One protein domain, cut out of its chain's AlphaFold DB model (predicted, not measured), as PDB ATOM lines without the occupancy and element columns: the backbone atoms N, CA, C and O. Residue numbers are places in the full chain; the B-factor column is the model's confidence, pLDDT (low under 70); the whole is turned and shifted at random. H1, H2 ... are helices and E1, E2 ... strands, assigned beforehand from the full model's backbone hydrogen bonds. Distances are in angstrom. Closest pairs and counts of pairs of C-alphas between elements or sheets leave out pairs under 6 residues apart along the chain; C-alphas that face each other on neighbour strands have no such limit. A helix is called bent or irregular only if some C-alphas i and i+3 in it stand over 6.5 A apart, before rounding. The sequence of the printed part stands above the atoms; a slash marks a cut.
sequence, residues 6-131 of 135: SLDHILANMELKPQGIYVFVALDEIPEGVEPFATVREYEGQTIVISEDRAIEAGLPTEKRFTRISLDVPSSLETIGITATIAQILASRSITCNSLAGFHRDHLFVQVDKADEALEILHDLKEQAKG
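What this domain is: This is residues 6 to 131 of the 135 residues of a protein of Gleimia europaea (UniProt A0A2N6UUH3). A curled, strongly twisted antiparallel sheet is strung along the long, bent strand E1, with the hairpin E2 and E3 and the short helix H2 toward one end, and E4, E6 and E5 with H3 and the long helix H4 packed on them toward the other. H1 packs on the last part of H4, away from the sheet. The printed part has 126 residues, with four named helices and six named strands in the order H1 E1 E2 E3 H2 E4 H3 E5 E6 H4; the sheet's order is E2 E3 E1 E4 E6 E5 and the class is mixed, helices and strands. The whole is compact, with a radius of gyration of the C-alphas of 15.4 A, yet elongated, spanning 49 by 30 by 22 A.

Where its parts are: H1, residues 7 to 13, begins at C-alpha 7 (54.413, -20.189, -17.757). E1, residues 15 to 27, is 32.6 A long and bends by 65 degrees at residue 20. E2 is residues 38 to 41, E3 residues 46 to 51, and H2 residues 52 to 57. E4, residues 65 to 72, is 22.4 A long. H3, residues 82 to 91, is 14.1 A long. E5 is residues 98 to 101, and E6, residues 106 to 111, is 16.8 A long. H4, residues 112 to 131, is 29.8 A long and ends at C-alpha 131 (58.868, -11.587, -9.042); it is irregular, with C-alphas 113 and 116 7.7 A apart.

How they stand to each other: In the sheet, N 19 and O 68 of E1 and E4 are 2.8 A apart, within hydrogen-bond range, as are N 25 and O 48 of E1 and E3, 3.0 A. E3 and E2 form a hairpin, with N 40 and O 47 at 2.8 A. E4 and E6 pair through N 69 and O 108, 2.8 A, and the hairpin E5 and E6 through N 100 and O 107, 2.8 A. E3, H2, E4 and E4, H3, E5 are split strand-helix-strand units, in each of which a helix joins two strands of the sheet that are not neighbours, with E1 between E3 and E4 and E6 between E4 and E5; each has a right-handed crossover. H2 stands up from the sheet over E3. H3 runs along the strands over E6 and E5, at a height over the sheet of 10.2 A. H4 is on the sheet at a height of 6.0 A; its closest C-alphas to E4 are Val 112 and Phe 66, 4.8 A. H4 touches H3 with residues 118 to 122 alone, closest C-alphas Ala 118 and Leu 90, 6.7 A, at a steep tilt of 53 degrees. It touches H1 with residues 125 to 130 alone, closest C-alphas Lys 126 and Ala 12, 4.5 A. Every O i to N i+4 pair is within range in H1, H2 and H3, and 14 of 16 in H4.

The domain as a whole: The C-alphas of Glu 32 and Gly 131, the two farthest apart, are 50.0 A apart. The printed part has no cut and no long link. Mean pLDDT of the printed part is 93.5; residues 74 to 78 are under 70.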
ATOM      1  N   SER A   6      56.361 -17.973 -21.664       86.88
ATOM      2  CA  SER A   6      56.694 -18.886 -20.564       86.88
ATOM      3  C   SER A   6      55.543 -18.937 -19.557       86.88
ATOM      4  O   SER A   6      54.869 -17.923 -19.369       86.88
ATOM      5  N   LEU A   7      55.403 -20.046 -18.829       88.31
ATOM      6  CA  LEU A   7      54.413 -20.189 -17.757       88.31
ATOM      7  C   LEU A   7      54.423 -18.999 -16.778       88.31
ATOM      8  O   LEU A   7      53.364 -18.445 -16.504       88.31
ATOM      9  N   ASP A   8      55.601 -18.542 -16.348       90.50
ATOM     10  CA  ASP A   8      55.747 -17.427 -15.399       90.50
ATOM     11  C   ASP A   8      55.140 -16.123 -15.936       90.50
ATOM     12  O   ASP A   8      54.364 -15.462 -15.250       90.50
ATOM     13  N   HIS A   9      55.411 -15.789 -17.204       89.50
ATOM     14  CA  HIS A   9      54.792 -14.645 -17.883       89.50
ATOM     15  C   HIS A   9      53.267 -14.757 -17.939       89.50
ATOM     16  O   HIS A   9      52.580 -13.744 -17.813       89.50
ATOM     17  N   ILE A  10      52.727 -15.959 -18.133       90.25
ATOM     18  CA  ILE A  10      51.279 -16.155 -18.203       90.25
ATOM     19  C   ILE A  10      50.657 -16.008 -16.815       90.25
ATOM     20  O   ILE A  10      49.697 -15.256 -16.661       90.25
ATOM     21  N   LEU A  11      51.239 -16.640 -15.795       92.19
ATOM     22  CA  LEU A  11      50.788 -16.518 -14.408       92.19
ATOM     23  C   LEU A  11      50.868 -15.069 -13.912       92.19
ATOM     24  O   LEU A  11      49.935 -14.595 -13.279       92.19
ATOM     25  N   ALA A  12      51.924 -14.329 -14.248       92.25
ATOM     26  CA  ALA A  12      52.088 -12.931 -13.847       92.25
ATOM     27  C   ALA A  12      51.011 -11.997 -14.434       92.25
ATOM     28  O   ALA A  12      50.660 -10.982 -13.822       92.25
ATOM     29  N   ASN A  13      50.490 -12.333 -15.619       90.50
ATOM     30  CA  ASN A  13      49.611 -11.466 -16.405       90.50
ATOM     31  C   ASN A  13      48.175 -11.993 -16.552       90.50
ATOM     32  O   ASN A  13      47.359 -11.313 -17.170       90.50
ATOM     33  N   MET A  14      47.833 -13.155 -15.985       90.69
ATOM     34  CA  MET A  14      46.468 -13.686 -16.049       90.69
ATOM     35  C   MET A  14      45.477 -12.737 -15.373       90.69
ATOM     36  O   MET A  14      45.731 -12.266 -14.265       90.69
ATOM     37  N   GLU A  15      44.322 -12.459 -15.969       92.31
ATOM     38  CA  GLU A  15      43.243 -11.748 -15.275       92.31
ATOM     39  C   GLU A  15      42.279 -12.739 -14.633       92.31
ATOM     40  O   GLU A  15      41.870 -13.720 -15.250       92.31
ATOM     41  N   LEU A  16      41.890 -12.459 -13.390       95.19
ATOM     42  CA  LEU A  16      40.942 -13.267 -12.633       95.19
ATOM     43  C   LEU A  16      39.617 -12.517 -12.597       95.19
ATOM     44  O   LEU A  16      39.558 -11.382 -12.122       95.19
ATOM     45  N   LYS A  17      38.560 -13.129 -13.129       95.88
ATOM     46  CA  LYS A  17      37.228 -12.517 -13.194       95.88
ATOM     47  C   LYS A  17      36.226 -13.428 -12.490       95.88
ATOM     48  O   LYS A  17      35.834 -14.431 -13.085       95.88
ATOM     49  N   PRO A  18      35.792 -13.106 -11.259       96.25
ATOM     50  CA  PRO A  18      34.636 -13.747 -10.640       96.25
ATOM     51  C   PRO A  18      33.389 -13.513 -11.499       96.25
ATOM     52  O   PRO A  18      33.239 -12.454 -12.115       96.25
ATOM     53  N   GLN A  19      32.511 -14.506 -11.596       96.44
ATOM     54  CA  GLN A  19      31.361 -14.487 -12.511       96.44
ATOM     55  C   GLN A  19      30.048 -14.929 -11.849       96.44
ATOM     56  O   GLN A  19      29.087 -15.232 -12.548       96.44
ATOM     57  N   GLY A  20      30.003 -14.969 -10.517       97.56
ATOM     58  CA  GLY A  20      28.833 -15.413  -9.760       97.56
ATOM     59  C   GLY A  20      28.821 -16.913  -9.473       97.56
ATOM     60  O   GLY A  20      29.824 -17.612  -9.660       97.56
ATOM     61  N   ILE A  21      27.677 -17.381  -8.973       98.50
ATOM     62  CA  ILE A  21      27.482 -18.740  -8.464       98.50
ATOM     63  C   ILE A  21      26.865 -19.622  -9.548       98.50
ATOM     64  O   ILE A  21      25.902 -19.253 -10.221       98.50
ATOM     65  N   TYR A  22      27.433 -20.811  -9.689       98.69
ATOM     66  CA  TYR A  22      27.029 -21.851 -10.617       98.69
ATOM     67  C   TYR A  22      26.800 -23.158  -9.872       98.69
ATOM     68  O   TYR A  22      27.404 -23.417  -8.828       98.69
ATOM     69  N   VAL A  23      25.945 -23.998 -10.439       98.31
ATOM     70  CA  VAL A  23      25.643 -25.331  -9.925       98.31
ATOM     71  C   VAL A  23      25.939 -26.387 -10.981       98.31
ATOM     72  O   VAL A  23      25.812 -26.133 -12.181       98.31
ATOM     73  N   PHE A  24      26.355 -27.561 -10.513       97.88
ATOM     74  CA  PHE A  24      26.576 -28.746 -11.339       97.88
ATOM     75  C   PHE A  24      25.399 -29.697 -11.143       97.88
ATOM     76  O   PHE A  24      25.149 -30.139 -10.018       97.88
ATOM     77  N   VAL A  25      24.695 -30.016 -12.228       96.88
ATOM     78  CA  VAL A  25      23.482 -30.842 -12.196       96.88
ATOM     79  C   VAL A  25      23.638 -32.002 -13.170       96.88
ATOM     80  O   VAL A  25      23.940 -31.784 -14.339       96.88
ATOM     81  N   ALA A  26      23.423 -33.224 -12.683       96.06
ATOM     82  CA  ALA A  26      23.358 -34.419 -13.516       96.06
ATOM     83  C   ALA A  26      21.911 -34.648 -13.975       96.06
ATOM     84  O   ALA A  26      20.996 -34.625 -13.149       96.06
ATOM     85  N   LEU A  27      21.711 -34.837 -15.278       94.25
ATOM     86  CA  LEU A  27      20.412 -34.991 -15.935       94.25
ATOM     87  C   LEU A  27      20.528 -35.997 -17.089       94.25
ATOM     88  O   LEU A  27      21.561 -36.065 -17.753       94.25
ATOM     89  N   ASP A  28      19.451 -36.723 -17.388       93.94
ATOM     90  CA  ASP A  28      19.386 -37.559 -18.596       93.94
ATOM     91  C   ASP A  28      19.297 -36.682 -19.860       93.94
ATOM     92  O   ASP A  28      20.028 -36.862 -20.841       93.94
ATOM     93  N   GLU A  29      18.435 -35.666 -19.806       92.62
ATOM     94  CA  GLU A  29      18.189 -34.706 -20.875       92.62
ATOM     95  C   GLU A  29      18.075 -33.283 -20.316       92.62
ATOM     96  O   GLU A  29      17.598 -33.070 -19.200       92.62
ATOM     97  N   ILE A  30      18.538 -32.301 -21.093       94.56
ATOM     98  CA  ILE A  30      18.441 -30.884 -20.738       94.56
ATOM     99  C   ILE A  30      17.017 -30.416 -21.068       94.56
ATOM    100  O   ILE A  30      16.624 -30.528 -22.231       94.56
ATOM    101  N   PRO A  31      16.243 -29.893 -20.096       93.81
ATOM    102  CA  PRO A  31      14.883 -29.430 -20.356       93.81
ATOM    103  C   PRO A  31      14.832 -28.305 -21.398       93.81
ATOM    104  O   PRO A  31      15.750 -27.492 -21.507       93.81
ATOM    105  N   GLU A  32      13.725 -28.228 -22.138       94.31
ATOM    106  CA  GLU A  32      13.503 -27.163 -23.119       94.31
ATOM    107  C   GLU A  32      13.574 -25.774 -22.457       94.31
ATOM    108  O   GLU A  32      13.023 -25.551 -21.379       94.31
ATOM    109  N   GLY A  33      14.275 -24.837 -23.101       93.31
ATOM    110  CA  GLY A  33      14.461 -23.473 -22.595       93.31
ATOM    111  C   GLY A  33      15.551 -23.317 -21.528       93.31
ATOM    112  O   GLY A  33      15.834 -22.190 -21.122       93.31
ATOM    113  N   VAL A  34      16.194 -24.405 -21.090       95.62
ATOM    114  CA  VAL A  34      17.376 -24.333 -20.222       95.62
ATOM    115  C   VAL A  34      18.615 -24.104 -21.081       95.62
ATOM    116  O   VAL A  34      18.927 -24.896 -21.968       95.62
ATOM    117  N   GLU A  35      19.356 -23.039 -20.777       95.56
ATOM    118  CA  GLU A  35      20.617 -22.694 -21.440       95.56
ATOM    119  C   GLU A  35      21.784 -22.810 -20.444       95.56
ATOM    120  O   GLU A  35      22.077 -21.864 -19.703       95.56
ATOM    121  N   PRO A  36      22.454 -23.975 -20.368       97.56
ATOM    122  CA  PRO A  36      23.632 -24.129 -19.530       97.56
ATOM    123  C   PRO A  36      24.798 -23.278 -20.023       97.56
ATOM    124  O   PRO A  36      24.978 -23.051 -21.217       97.56
ATOM    125  N   PHE A  37      25.669 -22.899 -19.093       97.81
ATOM    126  CA  PHE A  37      26.980 -22.368 -19.442       97.81
ATOM    127  C   PHE A  37      27.865 -23.434 -20.104       97.81
ATOM    128  O   PHE A  37      28.589 -23.133 -21.050       97.81
ATOM    129  N   ALA A  38      27.819 -24.667 -19.602       98.00
ATOM    130  CA  ALA A  38      28.543 -25.791 -20.174       98.00
ATOM    131  C   ALA A  38      27.748 -27.088 -20.019       98.00
ATOM    132  O   ALA A  38      27.001 -27.251 -19.054       98.00
ATOM    133  N   THR A  39      27.979 -28.020 -20.939       97.50
ATOM    134  CA  THR A  39      27.442 -29.381 -20.888       97.50
ATOM    135  C   THR A  39      28.580 -30.363 -21.102       97.50
ATOM    136  O   THR A  39      29.309 -30.274 -22.090       97.50
ATOM    137  N   VAL A  40      28.709 -31.320 -20.193       97.06
ATOM    138  CA  VAL A  40      29.607 -32.467 -20.303       97.06
ATOM    139  C   VAL A  40      28.742 -33.696 -20.545       97.06
ATOM    140  O   VAL A  40      27.861 -34.012 -19.750       97.06
ATOM    141  N   ARG A  41      28.965 -34.372 -21.673       96.31
ATOM    142  CA  ARG A  41      28.304 -35.643 -21.977       96.31
ATOM    143  C   ARG A  41      29.150 -36.774 -21.410       96.31
ATOM    144  O   ARG A  41      30.261 -37.001 -21.885       96.31
ATOM    145  N   GLU A  42      28.615 -37.457 -20.415       95.44
ATOM    146  CA  GLU A  42      29.235 -38.586 -19.730       95.44
ATOM    147  C   GLU A  42      28.566 -39.895 -20.172       95.44
ATOM    148  O   GLU A  42      27.632 -39.895 -20.979       95.44
ATOM    149  N   TYR A  43      29.071 -41.030 -19.692       94.12
ATOM    150  CA  TYR A  43      28.469 -42.329 -19.998       94.12
ATOM    151  C   TYR A  43      27.123 -42.504 -19.277       94.12
ATOM    152  O   TYR A  43      26.182 -43.062 -19.836       94.12
ATOM    153  N   GLU A  44      27.034 -41.993 -18.052       92.94
ATOM    154  CA  GLU A  44      25.890 -42.085 -17.147       92.94
ATOM    155  C   GLU A  44      24.770 -41.092 -17.486       92.94
ATOM    156  O   GLU A  44      23.649 -41.271 -17.023       92.94
ATOM    157  N   GLY A  45      25.065 -40.049 -18.265       92.50
ATOM    158  CA  GLY A  45      24.132 -38.967 -18.565       92.50
ATOM    159  C   GLY A  45      24.844 -37.670 -18.938       92.50
ATOM    160  O   GLY A  45      25.972 -37.671 -19.431       92.50
ATOM    161  N   GLN A  46      24.175 -36.543 -18.728       95.69
ATOM    162  CA  GLN A  46      24.730 -35.214 -18.963       95.69
ATOM    163  C   GLN A  46      24.962 -34.509 -17.631       95.69
ATOM    164  O   GLN A  46      24.050 -34.399 -16.817       95.69
ATOM    165  N   THR A  47      26.154 -33.954 -17.440       97.06
ATOM    166  CA  THR A  47      26.395 -32.951 -16.403       97.06
ATOM    167  C   THR A  47      26.301 -31.573 -17.038       97.06
ATOM    168  O   THR A  47      27.060 -31.248 -17.952       97.06
ATOM    169  N   ILE A  48      25.394 -30.737 -16.548       97.69
ATOM    170  CA  ILE A  48      25.329 -29.326 -16.923       97.69
ATOM    171  C   ILE A  48      25.933 -28.444 -15.838       97.69
ATOM    172  O   ILE A  48      25.825 -28.729 -14.643       97.69
ATOM    173  N   VAL A  49      26.528 -27.338 -16.268       98.31
ATOM    174  CA  VAL A  49      26.948 -26.233 -15.409       98.31
ATOM    175  C   VAL A  49      26.116 -25.021 -15.776       98.31
ATOM    176  O   VAL A  49      26.136 -24.577 -16.923       98.31
ATOM    177  N   ILE A  50      25.379 -24.477 -14.817       98.31
ATOM    178  CA  ILE A  50      24.413 -23.399 -15.046       98.31
ATOM    179  C   ILE A  50      24.448 -22.411 -13.878       98.31
ATOM    180  O   ILE A  50      24.781 -22.794 -12.758       98.31
ATOM    181  N   SER A  51      24.176 -21.130 -14.138       98.31
ATOM    182  CA  SER A  51      24.100 -20.126 -13.068       98.31
ATOM    183  C   SER A  51      22.990 -20.491 -12.089       98.31
ATOM    184  O   SER A  51      21.921 -20.928 -12.519       98.31
ATOM    185  N   GLU A  52      23.214 -20.248 -10.802       98.31
ATOM    186  CA  GLU A  52      22.255 -20.578  -9.747       98.31
ATOM    187  C   GLU A  52      20.853 -20.003 -10.007       98.31
ATOM    188  O   GLU A  52      19.881 -20.750  -9.953       98.31
ATOM    189  N   ASP A  53      20.743 -18.726 -10.385       97.56
ATOM    190  CA  ASP A  53      19.447 -18.077 -10.642       97.56
ATOM    191  C   ASP A  53      18.632 -18.805 -11.723       97.56
ATOM    192  O   ASP A  53      17.435 -19.040 -11.574       97.56
ATOM    193  N   ARG A  54      19.295 -19.233 -12.803       97.50
ATOM    194  CA  ARG A  54      18.663 -19.996 -13.891       97.50
ATOM    195  C   ARG A  54      18.312 -21.422 -13.476       97.50
ATOM    196  O   ARG A  54      17.293 -21.939 -13.918       97.50
ATOM    197  N   ALA A  55      19.120 -22.053 -12.623       97.62
ATOM    198  CA  ALA A  55      18.779 -23.357 -12.058       97.62
ATOM    199  C   ALA A  55      17.512 -23.272 -11.197       97.62
ATOM    200  O   ALA A  55      16.625 -24.109 -11.342       97.62
ATOM    201  N   ILE A  56      17.399 -22.231 -10.365       97.25
ATOM    202  CA  ILE A  56      16.216 -21.977  -9.533       97.25
ATOM    203  C   ILE A  56      14.978 -21.762 -10.409       97.25
ATOM    204  O   ILE A  56      13.949 -22.393 -10.174       97.25
ATOM    205  N   GLU A  57      15.074 -20.916 -11.436       96.81
ATOM    206  CA  GLU A  57      13.969 -20.655 -12.372       96.81
ATOM    207  C   GLU A  57      13.511 -21.911 -13.122       96.81
ATOM    208  O   GLU A  57      12.317 -22.091 -13.352       96.81
ATOM    209  N   ALA A  58      14.447 -22.799 -13.463       96.25
ATOM    210  CA  ALA A  58      14.169 -24.066 -14.131       96.25
ATOM    211  C   ALA A  58      13.741 -25.199 -13.175       96.25
ATOM    212  O   ALA A  58      13.476 -26.310 -13.630       96.25
ATOM    213  N   GLY A  59      13.685 -24.954 -11.859       96.44
ATOM    214  CA  GLY A  59      13.352 -25.973 -10.857       96.44
ATOM    215  C   GLY A  59      14.409 -27.075 -10.706       96.44
ATOM    216  O   GLY A  59      14.079 -28.193 -10.312       96.44
ATOM    217  N   LEU A  60      15.668 -26.781 -11.039       96.56
ATOM    218  CA  LEU A  60      16.788 -27.717 -10.964       96.56
ATOM    219  C   LEU A  60      17.446 -27.720  -9.567       96.56
ATOM    220  O   LEU A  60      17.424 -26.700  -8.873       96.56
ATOM    221  N   PRO A  61      18.078 -28.834  -9.148       95.19
ATOM    222  CA  PRO A  61      18.808 -28.907  -7.881       95.19
ATOM    223  C   PRO A  61      19.949 -27.882  -7.772       95.19
ATOM    224  O   PRO A  61      20.697 -27.667  -8.725       95.19
ATOM    225  N   THR A  62      20.141 -27.313  -6.578       95.69
ATOM    226  CA  THR A  62      21.165 -26.284  -6.297       95.69
ATOM    227  C   THR A  62      22.111 -26.647  -5.147       95.69
ATOM    228  O   THR A  62      22.714 -25.782  -4.522       95.69
ATOM    229  N   GLU A  63      22.277 -27.935  -4.848       91.00
ATOM    230  CA  GLU A  63      23.052 -28.408  -3.687       91.00
ATOM    231  C   GLU A  63      24.568 -28.200  -3.846       91.00
ATOM    232  O   GLU A  63      25.271 -27.861  -2.894       91.00
ATOM    233  N   LYS A  64      25.089 -28.393  -5.064       91.62
ATOM    234  CA  LYS A  64      26.521 -28.313  -5.381       91.62
ATOM    235  C   LYS A  64      26.863 -26.950  -5.980       91.62
ATOM    236  O   LYS A  64      26.947 -26.811  -7.200       91.62
ATOM    237  N   ARG A  65      27.034 -25.951  -5.113       97.50
ATOM    238  CA  ARG A  65      27.264 -24.545  -5.483       97.50
ATOM    239  C   ARG A  65      28.751 -24.220  -5.557       97.50
ATOM    240  O   ARG A  65      29.506 -24.530  -4.634       97.50
ATOM    241  N   PHE A  66      29.149 -23.520  -6.610       98.56
ATOM    242  CA  PHE A  66      30.521 -23.076  -6.826       98.56
ATOM    243  C   PHE A  66      30.555 -21.656  -7.378       98.56
ATOM    244  O   PHE A  66      29.746 -21.299  -8.230       98.56
ATOM    245  N   THR A  67      31.525 -20.855  -6.956       98.50
ATOM    246  CA  THR A  67      31.817 -19.587  -7.624       98.50
ATOM    247  C   THR A  67      32.652 -19.865  -8.864       98.50
ATOM    248  O   THR A  67      33.678 -20.546  -8.791       98.50
ATOM    249  N   ARG A  68      32.230 -19.316 -10.007       98.38
ATOM    250  CA  ARG A  68      33.011 -19.376 -11.245       98.38
ATOM    251  C   ARG A  68      34.028 -18.244 -11.289       98.38
ATOM    252  O   ARG A  68      33.659 -17.073 -11.183       98.38
ATOM    253  N   ILE A  69      35.284 -18.588 -11.537       97.75
ATOM    254  CA  ILE A  69      36.386 -17.660 -11.787       97.75
ATOM    255  C   ILE A  69      36.892 -17.926 -13.204       97.75
ATOM    256  O   ILE A  69      37.419 -18.997 -13.495       97.75
ATOM    257  N   SER A  70      36.711 -16.961 -14.102       94.94
ATOM    258  CA  SER A  70      37.277 -17.032 -15.449       94.94
ATOM    259  C   SER A  70      38.714 -16.517 -15.435       94.94
ATOM    260  O   SER A  70      38.968 -15.431 -14.907       94.94
ATOM    261  N   LEU A  71      39.620 -17.268 -16.057       91.88
ATOM    262  CA  LEU A  71      40.999 -16.866 -16.314       91.88
ATOM    263  C   LEU A  71      41.089 -16.267 -17.716       91.88
ATOM    264  O   LEU A  71      40.819 -16.941 -18.711       91.88
ATOM    265  N   ASP A  72      41.460 -14.996 -17.796       85.75
ATOM    266  CA  ASP A  72      41.832 -14.347 -19.051       85.75
ATOM    267  C   ASP A  72      43.346 -14.467 -19.200       85.75
ATOM    268  O   ASP A  72      44.108 -13.802 -18.495       85.75
ATOM    269  N   VAL A  73      43.786 -15.363 -20.071       73.31
ATOM    270  CA  VAL A  73      45.201 -15.619 -20.322       73.31
ATOM    271  C   VAL A  73      45.456 -15.515 -21.818       73.31
ATOM    272  O   VAL A  73      44.707 -16.089 -22.607       73.31
ATOM    273  N   PRO A  74      46.526 -14.827 -22.253       65.00
ATOM    274  CA  PRO A  74      47.015 -14.931 -23.621       65.00
ATOM    275  C   PRO A  74      47.728 -16.282 -23.794       65.00
ATOM    276  O   PRO A  74      48.933 -16.345 -24.024       65.00
ATOM    277  N   SER A  75      47.000 -17.382 -23.616       60.31
ATOM    278  CA  SER A  75      47.511 -18.746 -23.735       60.31
ATOM    279  C   SER A  75      46.804 -19.471 -24.870       60.31
ATOM    280  O   SER A  75      45.593 -19.343 -25.044       60.31
ATOM    281  N   SER A  76      47.547 -20.269 -25.637       65.94
ATOM    282  CA  SER A  76      46.926 -21.280 -26.494       65.94
ATOM    283  C   SER A  76      46.446 -22.454 -25.634       65.94
ATOM    284  O   SER A  76      47.004 -22.697 -24.561       65.94
ATOM    285  N   LEU A  77      45.483 -23.232 -26.142       62.22
ATOM    286  CA  LEU A  77      45.043 -24.510 -25.550       62.22
ATOM    287  C   LEU A  77      46.193 -25.510 -25.306       62.22
ATOM    288  O   LEU A  77      46.026 -26.495 -24.599       62.22
ATOM    289  N   GLU A  78      47.359 -25.266 -25.901       66.25
ATOM    290  CA  GLU A  78      48.554 -26.105 -25.803       66.25
ATOM    291  C   GLU A  78      49.498 -25.664 -24.674       66.25
ATOM    292  O   GLU A  78      50.586 -26.219 -24.515       66.25
ATOM    293  N   THR A  79      49.121 -24.648 -23.896       77.75
ATOM    294  CA  THR A  79      49.990 -24.131 -22.840       77.75
ATOM    295  C   THR A  79      50.057 -25.104 -21.671       77.75
ATOM    296  O   THR A  79      49.077 -25.363 -20.978       77.75
ATOM    297  N   ILE A  80      51.257 -25.617 -21.416       83.75
ATOM    298  CA  ILE A  80      51.504 -26.592 -20.357       83.75
ATOM    299  C   ILE A  80      51.714 -25.868 -19.021       83.75
ATOM    300  O   ILE A  80      52.498 -24.926 -18.925       83.75
ATOM    301  N   GLY A  81      51.058 -26.359 -17.968       87.62
ATOM    302  CA  GLY A  81      51.412 -26.052 -16.578       87.62
ATOM    303  C   GLY A  81      50.494 -25.078 -15.839       87.62
ATOM    304  O   GLY A  81      50.497 -25.107 -14.611       87.62
ATOM    305  N   ILE A  82      49.658 -24.290 -16.530       89.62
ATOM    306  CA  ILE A  82      48.728 -23.340 -15.879       89.62
ATOM    307  C   ILE A  82      47.761 -24.088 -14.955       89.62
ATOM    308  O   ILE A  82      47.764 -23.872 -13.742       89.62
ATOM    309  N   THR A  83      46.985 -25.027 -15.509       90.56
ATOM    310  CA  THR A  83      45.998 -25.809 -14.748       90.56
ATOM    311  C   THR A  83      46.648 -26.597 -13.615       90.56
ATOM    312  O   THR A  83      46.112 -26.631 -12.514       90.56
ATOM    313  N   ALA A  84      47.820 -27.196 -13.854       93.38
ATOM    314  CA  ALA A  84      48.533 -27.972 -12.841       93.38
ATOM    315  C   ALA A  84      48.978 -27.097 -11.657       93.38
ATOM    316  O   ALA A  84      48.749 -27.462 -10.505       93.38
ATOM    317  N   THR A  85      49.553 -25.925 -11.942       95.06
ATOM    318  CA  THR A  85      50.014 -24.973 -10.919       95.06
ATOM    319  C   THR A  85      48.844 -24.464 -10.081       95.06
ATOM    320  O   THR A  85      48.897 -24.497  -8.850       95.06
ATOM    321  N   ILE A  86      47.753 -24.056 -10.739       95.44
ATOM    322  CA  ILE A  86      46.557 -23.551 -10.055       95.44
ATOM    323  C   ILE A  86      45.877 -24.653  -9.230       95.44
ATOM    324  O   ILE A  86      45.548 -24.444  -8.062       95.44
ATOM    325  N   ALA A  87      45.695 -25.844  -9.798       96.56
ATOM    326  CA  ALA A  87      45.078 -26.950  -9.078       96.56
ATOM    327  C   ALA A  87      45.895 -27.335  -7.838       96.56
ATOM    328  O   ALA A  87      45.315 -27.571  -6.779       96.56
ATOM    329  N   GLN A  88      47.229 -27.347  -7.934       97.44
ATOM    330  CA  GLN A  88      48.103 -27.679  -6.810       97.44
ATOM    331  C   GLN A  88      47.999 -26.659  -5.668       97.44
ATOM    332  O   GLN A  88      47.862 -27.058  -4.507       97.44
ATOM    333  N   ILE A  89      48.041 -25.355  -5.972       97.25
ATOM    334  CA  ILE A  89      47.998 -24.323  -4.928       97.25
ATOM    335  C   ILE A  89      46.630 -24.288  -4.230       97.25
ATOM    336  O   ILE A  89      46.580 -24.248  -3.000       97.25
ATOM    337  N   LEU A  90      45.531 -24.419  -4.978       98.06
ATOM    338  CA  LEU A  90      44.181 -24.482  -4.409       98.06
ATOM    339  C   LEU A  90      43.967 -25.765  -3.591       98.06
ATOM    340  O   LEU A  90      43.464 -25.709  -2.465       98.06
ATOM    341  N   ALA A  91      44.434 -26.913  -4.089       97.88
ATOM    342  CA  ALA A  91      44.345 -28.179  -3.363       97.88
ATOM    343  C   ALA A  91      45.092 -28.130  -2.020       97.88
ATOM    344  O   ALA A  91      44.596 -28.667  -1.028       97.88
ATOM    345  N   SER A  92      46.227 -27.422  -1.942       97.19
ATOM    346  CA  SER A  92      46.970 -27.229  -0.683       97.19
ATOM    347  C   SER A  92      46.169 -26.496   0.408       97.19
ATOM    348  O   SER A  92      46.487 -26.603   1.592       97.19
ATOM    349  N   ARG A  93      45.094 -25.800   0.020       97.50
ATOM    350  CA  ARG A  93      44.150 -25.083   0.894       97.50
ATOM    351  C   ARG A  93      42.784 -25.772   0.990       97.50
ATOM    352  O   ARG A  93      41.814 -25.224   1.512       97.50
ATOM    353  N   SER A  94      42.696 -27.026   0.540       97.06
ATOM    354  CA  SER A  94      41.443 -27.791   0.475       97.06
ATOM    355  C   SER A  94      40.352 -27.076  -0.341       97.06
ATOM    356  O   SER A  94      39.169 -27.121   0.016       97.06
ATOM    357  N   ILE A  95      40.750 -26.374  -1.404       98.25
ATOM    358  CA  ILE A  95      39.860 -25.716  -2.363       98.25
ATOM    359  C   ILE A  95      39.815 -26.581  -3.623       98.25
ATOM    360  O   ILE A  95      40.854 -26.949  -4.173       98.25
ATOM    361  N   THR A  96      38.615 -26.936  -4.076       94.75
ATOM    362  CA  THR A  96      38.449 -27.683  -5.326       94.75
ATOM    363  C   THR A  96      38.735 -26.776  -6.506       94.75
ATOM    364  O   THR A  96      38.251 -25.650  -6.551       94.75
ATOM    365  N   CYS A  97      39.453 -27.293  -7.496       95.50
ATOM    366  CA  CYS A  97      39.687 -26.617  -8.763       95.50
ATOM    367  C   CYS A  97      38.979 -27.391  -9.879       95.50
ATOM    368  O   CYS A  97      39.621 -28.056 -10.694       95.50
ATOM    369  N   ASN A  98      37.645 -27.349  -9.891       96.69
ATOM    370  CA  ASN A  98      36.875 -27.950 -10.977       96.69
ATOM    371  C   ASN A  98      37.072 -27.062 -12.212       96.69
ATOM    372  O   ASN A  98      36.564 -25.948 -12.249       96.69
ATOM    373  N   SER A  99      37.876 -27.508 -13.176       94.19
ATOM    374  CA  SER A  99      38.289 -26.693 -14.324       94.19
ATOM    375  C   SER A  99      37.550 -27.113 -15.589       94.19
ATOM    376  O   SER A  99      37.504 -28.299 -15.911       94.19
ATOM    377  N   LEU A 100      37.041 -26.140 -16.342       94.19
ATOM    378  CA  LEU A 100      36.554 -26.310 -17.709       94.19
ATOM    379  C   LEU A 100      37.387 -25.438 -18.645       94.19
ATOM    380  O   LEU A 100      37.391 -24.214 -18.514       94.19
ATOM    381  N   ALA A 101      38.074 -26.074 -19.592       90.56
ATOM    382  CA  ALA A 101      38.809 -25.364 -20.629       90.56
ATOM    383  C   ALA A 101      37.840 -24.879 -21.711       90.56
ATOM    384  O   ALA A 101      37.174 -25.679 -22.373       90.56
ATOM    385  N   GLY A 102      37.747 -23.567 -21.882       88.81
ATOM    386  CA  GLY A 102      37.086 -22.946 -23.021       88.81
ATOM    387  C   GLY A 102      38.106 -22.608 -24.104       88.81
ATOM    388  O   GLY A 102      39.291 -22.440 -23.838       88.81
ATOM    389  N   PHE A 103      37.645 -22.439 -25.346       84.56
ATOM    390  CA  PHE A 103      38.541 -22.064 -26.448       84.56
ATOM    391  C   PHE A 103      39.253 -20.720 -26.206       84.56
ATOM    392  O   PHE A 103      40.376 -20.516 -26.655       84.56
ATOM    393  N   HIS A 104      38.591 -19.799 -25.504       84.25
ATOM    394  CA  HIS A 104      39.120 -18.464 -25.229       84.25
ATOM    395  C   HIS A 104      39.654 -18.293 -23.812       84.25
ATOM    396  O   HIS A 104      40.489 -17.423 -23.585       84.25
ATOM    397  N   ARG A 105      39.091 -19.027 -22.849       87.75
ATOM    398  CA  ARG A 105      39.312 -18.818 -21.419       87.75
ATOM    399  C   ARG A 105      39.135 -20.125 -20.685       87.75
ATOM    400  O   ARG A 105      38.231 -20.889 -21.010       87.75
ATOM    401  N   ASP A 106      39.934 -20.307 -19.652       91.44
ATOM    402  CA  ASP A 106      39.697 -21.359 -18.680       91.44
ATOM    403  C   ASP A 106      38.728 -20.865 -17.608       91.44
ATOM    404  O   ASP A 106      38.703 -19.685 -17.235       91.44
ATOM    405  N   HIS A 107      37.914 -21.781 -17.105       95.00
ATOM    406  CA  HIS A 107      36.902 -21.504 -16.100       95.00
ATOM    407  C   HIS A 107      37.115 -22.421 -14.908       95.00
ATOM    408  O   HIS A 107      36.997 -23.640 -15.028       95.00
ATOM    409  N   LEU A 108      37.400 -21.832 -13.754       96.56
ATOM    410  CA  LEU A 108      37.528 -22.553 -12.497       96.56
ATOM    411  C   LEU A 108      36.242 -22.434 -11.700       96.56
ATOM    412  O   LEU A 108      35.642 -21.363 -11.633       96.56
ATOM    413  N   PHE A 109      35.862 -23.519 -11.046       98.25
ATOM    414  CA  PHE A 109      34.751 -23.567 -10.114       98.25
ATOM    415  C   PHE A 109      35.288 -23.999  -8.750       98.25
ATOM    416  O   PHE A 109      35.793 -25.114  -8.584       98.25
ATOM    417  N   VAL A 110      35.192 -23.081  -7.792       98.38
ATOM    418  CA  VAL A 110      35.657 -23.228  -6.404       98.38
ATOM    419  C   VAL A 110      34.460 -23.180  -5.461       98.38
ATOM    420  O   VAL A 110      33.433 -22.598  -5.819       98.38
ATOM    421  N   GLN A 111      34.534 -23.809  -4.287       97.88
ATOM    422  CA  GLN A 111      33.403 -23.798  -3.350       97.88
ATOM    423  C   GLN A 111      33.015 -22.353  -2.995       97.88
ATOM    424  O   GLN A 111      33.892 -21.508  -2.814       97.88
ATOM    425  N   VAL A 112      31.711 -22.055  -2.925       97.75
ATOM    426  CA  VAL A 112      31.214 -20.676  -2.717       97.75
ATOM    427  C   VAL A 112      31.774 -20.050  -1.441       97.75
ATOM    428  O   VAL A 112      32.156 -18.885  -1.447       97.75
ATOM    429  N   ASP A 113      31.867 -20.829  -0.368       97.50
ATOM    430  CA  ASP A 113      32.384 -20.414   0.940       97.50
ATOM    431  C   ASP A 113      33.904 -20.186   0.961       97.50
ATOM    432  O   ASP A 113      34.419 -19.601   1.911       97.50
ATOM    433  N   LYS A 114      34.616 -20.612  -0.087       98.06
ATOM    434  CA  LYS A 114      36.066 -20.442  -0.249       98.06
ATOM    435  C   LYS A 114      36.450 -19.569  -1.441       98.06
ATOM    436  O   LYS A 114      37.620 -19.517  -1.810       98.06
ATOM    437  N   ALA A 115      35.483 -18.911  -2.077       97.94
ATOM    438  CA  ALA A 115      35.728 -18.147  -3.294       97.94
ATOM    439  C   ALA A 115      36.688 -16.969  -3.069       97.94
ATOM    440  O   ALA A 115      37.593 -16.763  -3.879       97.94
ATOM    441  N   ASP A 116      36.522 -16.249  -1.960       98.00
ATOM    442  CA  ASP A 116      37.388 -15.122  -1.610       98.00
ATOM    443  C   ASP A 116      38.812 -15.603  -1.294       98.00
ATOM    444  O   ASP A 116      39.771 -15.091  -1.868       98.00
ATOM    445  N   GLU A 117      38.950 -16.671  -0.497       98.38
ATOM    446  CA  GLU A 117      40.247 -17.308  -0.212       98.38
ATOM    447  C   GLU A 117      40.937 -17.770  -1.510       98.38
ATOM    448  O   GLU A 117      42.128 -17.538  -1.714       98.38
ATOM    449  N   ALA A 118      40.188 -18.387  -2.429       98.31
ATOM    450  CA  ALA A 118      40.713 -18.814  -3.721       98.31
ATOM    451  C   ALA A 118      41.234 -17.632  -4.549       98.31
ATOM    452  O   ALA A 118      42.305 -17.732  -5.147       98.31
ATOM    453  N   LEU A 119      40.500 -16.516  -4.591       98.12
ATOM    454  CA  LEU A 119      40.929 -15.315  -5.308       98.12
ATOM    455  C   LEU A 119      42.192 -14.716  -4.695       98.12
ATOM    456  O   LEU A 119      43.107 -14.389  -5.447       98.12
ATOM    457  N   GLU A 120      42.273 -14.619  -3.368       98.19
ATOM    458  CA  GLU A 120      43.471 -14.145  -2.662       98.19
ATOM    459  C   GLU A 120      44.697 -14.993  -3.021       98.19
ATOM    460  O   GLU A 120      45.704 -14.457  -3.482       98.19
ATOM    461  N   ILE A 121      44.585 -16.323  -2.940       98.06
ATOM    462  CA  ILE A 121      45.666 -17.255  -3.303       98.06
ATOM    463  C   ILE A 121      46.112 -17.067  -4.757       98.06
ATOM    464  O   ILE A 121      47.307 -17.080  -5.060       98.06
ATOM    465  N   LEU A 122      45.158 -16.925  -5.679       97.00
ATOM    466  CA  LEU A 122      45.463 -16.747  -7.096       97.00
ATOM    467  C   LEU A 122      46.082 -15.370  -7.370       97.00
ATOM    468  O   LEU A 122      46.955 -15.267  -8.228       97.00
ATOM    469  N   HIS A 123      45.678 -14.325  -6.649       97.19
ATOM    470  CA  HIS A 123      46.317 -13.012  -6.717       97.19
ATOM    471  C   HIS A 123      47.752 -13.051  -6.185       97.19
ATOM    472  O   HIS A 123      48.650 -12.542  -6.858       97.19
ATOM    473  N   ASP A 124      47.994 -13.722  -5.062       97.38
ATOM    474  CA  ASP A 124      49.342 -13.918  -4.523       97.38
ATOM    475  C   ASP A 124      50.236 -14.678  -5.509       97.38
ATOM    476  O   ASP A 124      51.386 -14.294  -5.728       97.38
ATOM    477  N   LEU A 125      49.701 -15.712  -6.168       95.81
ATOM    478  CA  LEU A 125      50.410 -16.438  -7.225       95.81
ATOM    479  C   LEU A 125      50.822 -15.506  -8.374       95.81
ATOM    480  O   LEU A 125      51.951 -15.600  -8.856       95.81
ATOM    481  N   LYS A 126      49.945 -14.586  -8.798       94.62
ATOM    482  CA  LYS A 126      50.280 -13.591  -9.831       94.62
ATOM    483  C   LYS A 126      51.431 -12.688  -9.393       94.62
ATOM    484  O   LYS A 126      52.347 -12.449 -10.177       94.62
ATOM    485  N   GLU A 127      51.389 -12.172  -8.167       95.88
ATOM    486  CA  GLU A 127      52.436 -11.277  -7.660       95.88
ATOM    487  C   GLU A 127      53.774 -12.004  -7.480       95.88
ATOM    488  O   GLU A 127      54.822 -11.465  -7.836       95.88
ATOM    489  N   GLN A 128      53.755 -13.258  -7.023       95.00
ATOM    490  CA  GLN A 128      54.954 -14.096  -6.975       95.00
ATOM    491  C   GLN A 128      55.526 -14.329  -8.375       95.00
ATOM    492  O   GLN A 128      56.725 -14.144  -8.578       95.00
ATOM    493  N   ALA A 129      54.670 -14.649  -9.350       93.44
ATOM    494  CA  ALA A 129      55.084 -14.867 -10.730       93.44
ATOM    495  C   ALA A 129      55.721 -13.626 -11.363       93.44
ATOM    496  O   ALA A 129      56.716 -13.753 -12.072       93.44
ATOM    497  N   LYS A 130      55.231 -12.418 -11.050       92.75
ATOM    498  CA  LYS A 130      55.900 -11.166 -11.451       92.75
ATOM    499  C   LYS A 130      57.320 -11.067 -10.893       92.75
ATOM    500  O   LYS A 130      58.204 -10.585 -11.590       92.75
ATOM    501  N   GLY A 131      57.544 -11.537  -9.666       92.38
ATOM    502  CA  GLY A 131      58.868 -11.587  -9.042       92.38
ATOM    503  C   GLY A 131      59.814 -12.636  -9.638       92.38
ATOM    504  O   GLY A 131      61.023 -12.532  -9.434       92.38
TER     505      GLY A 131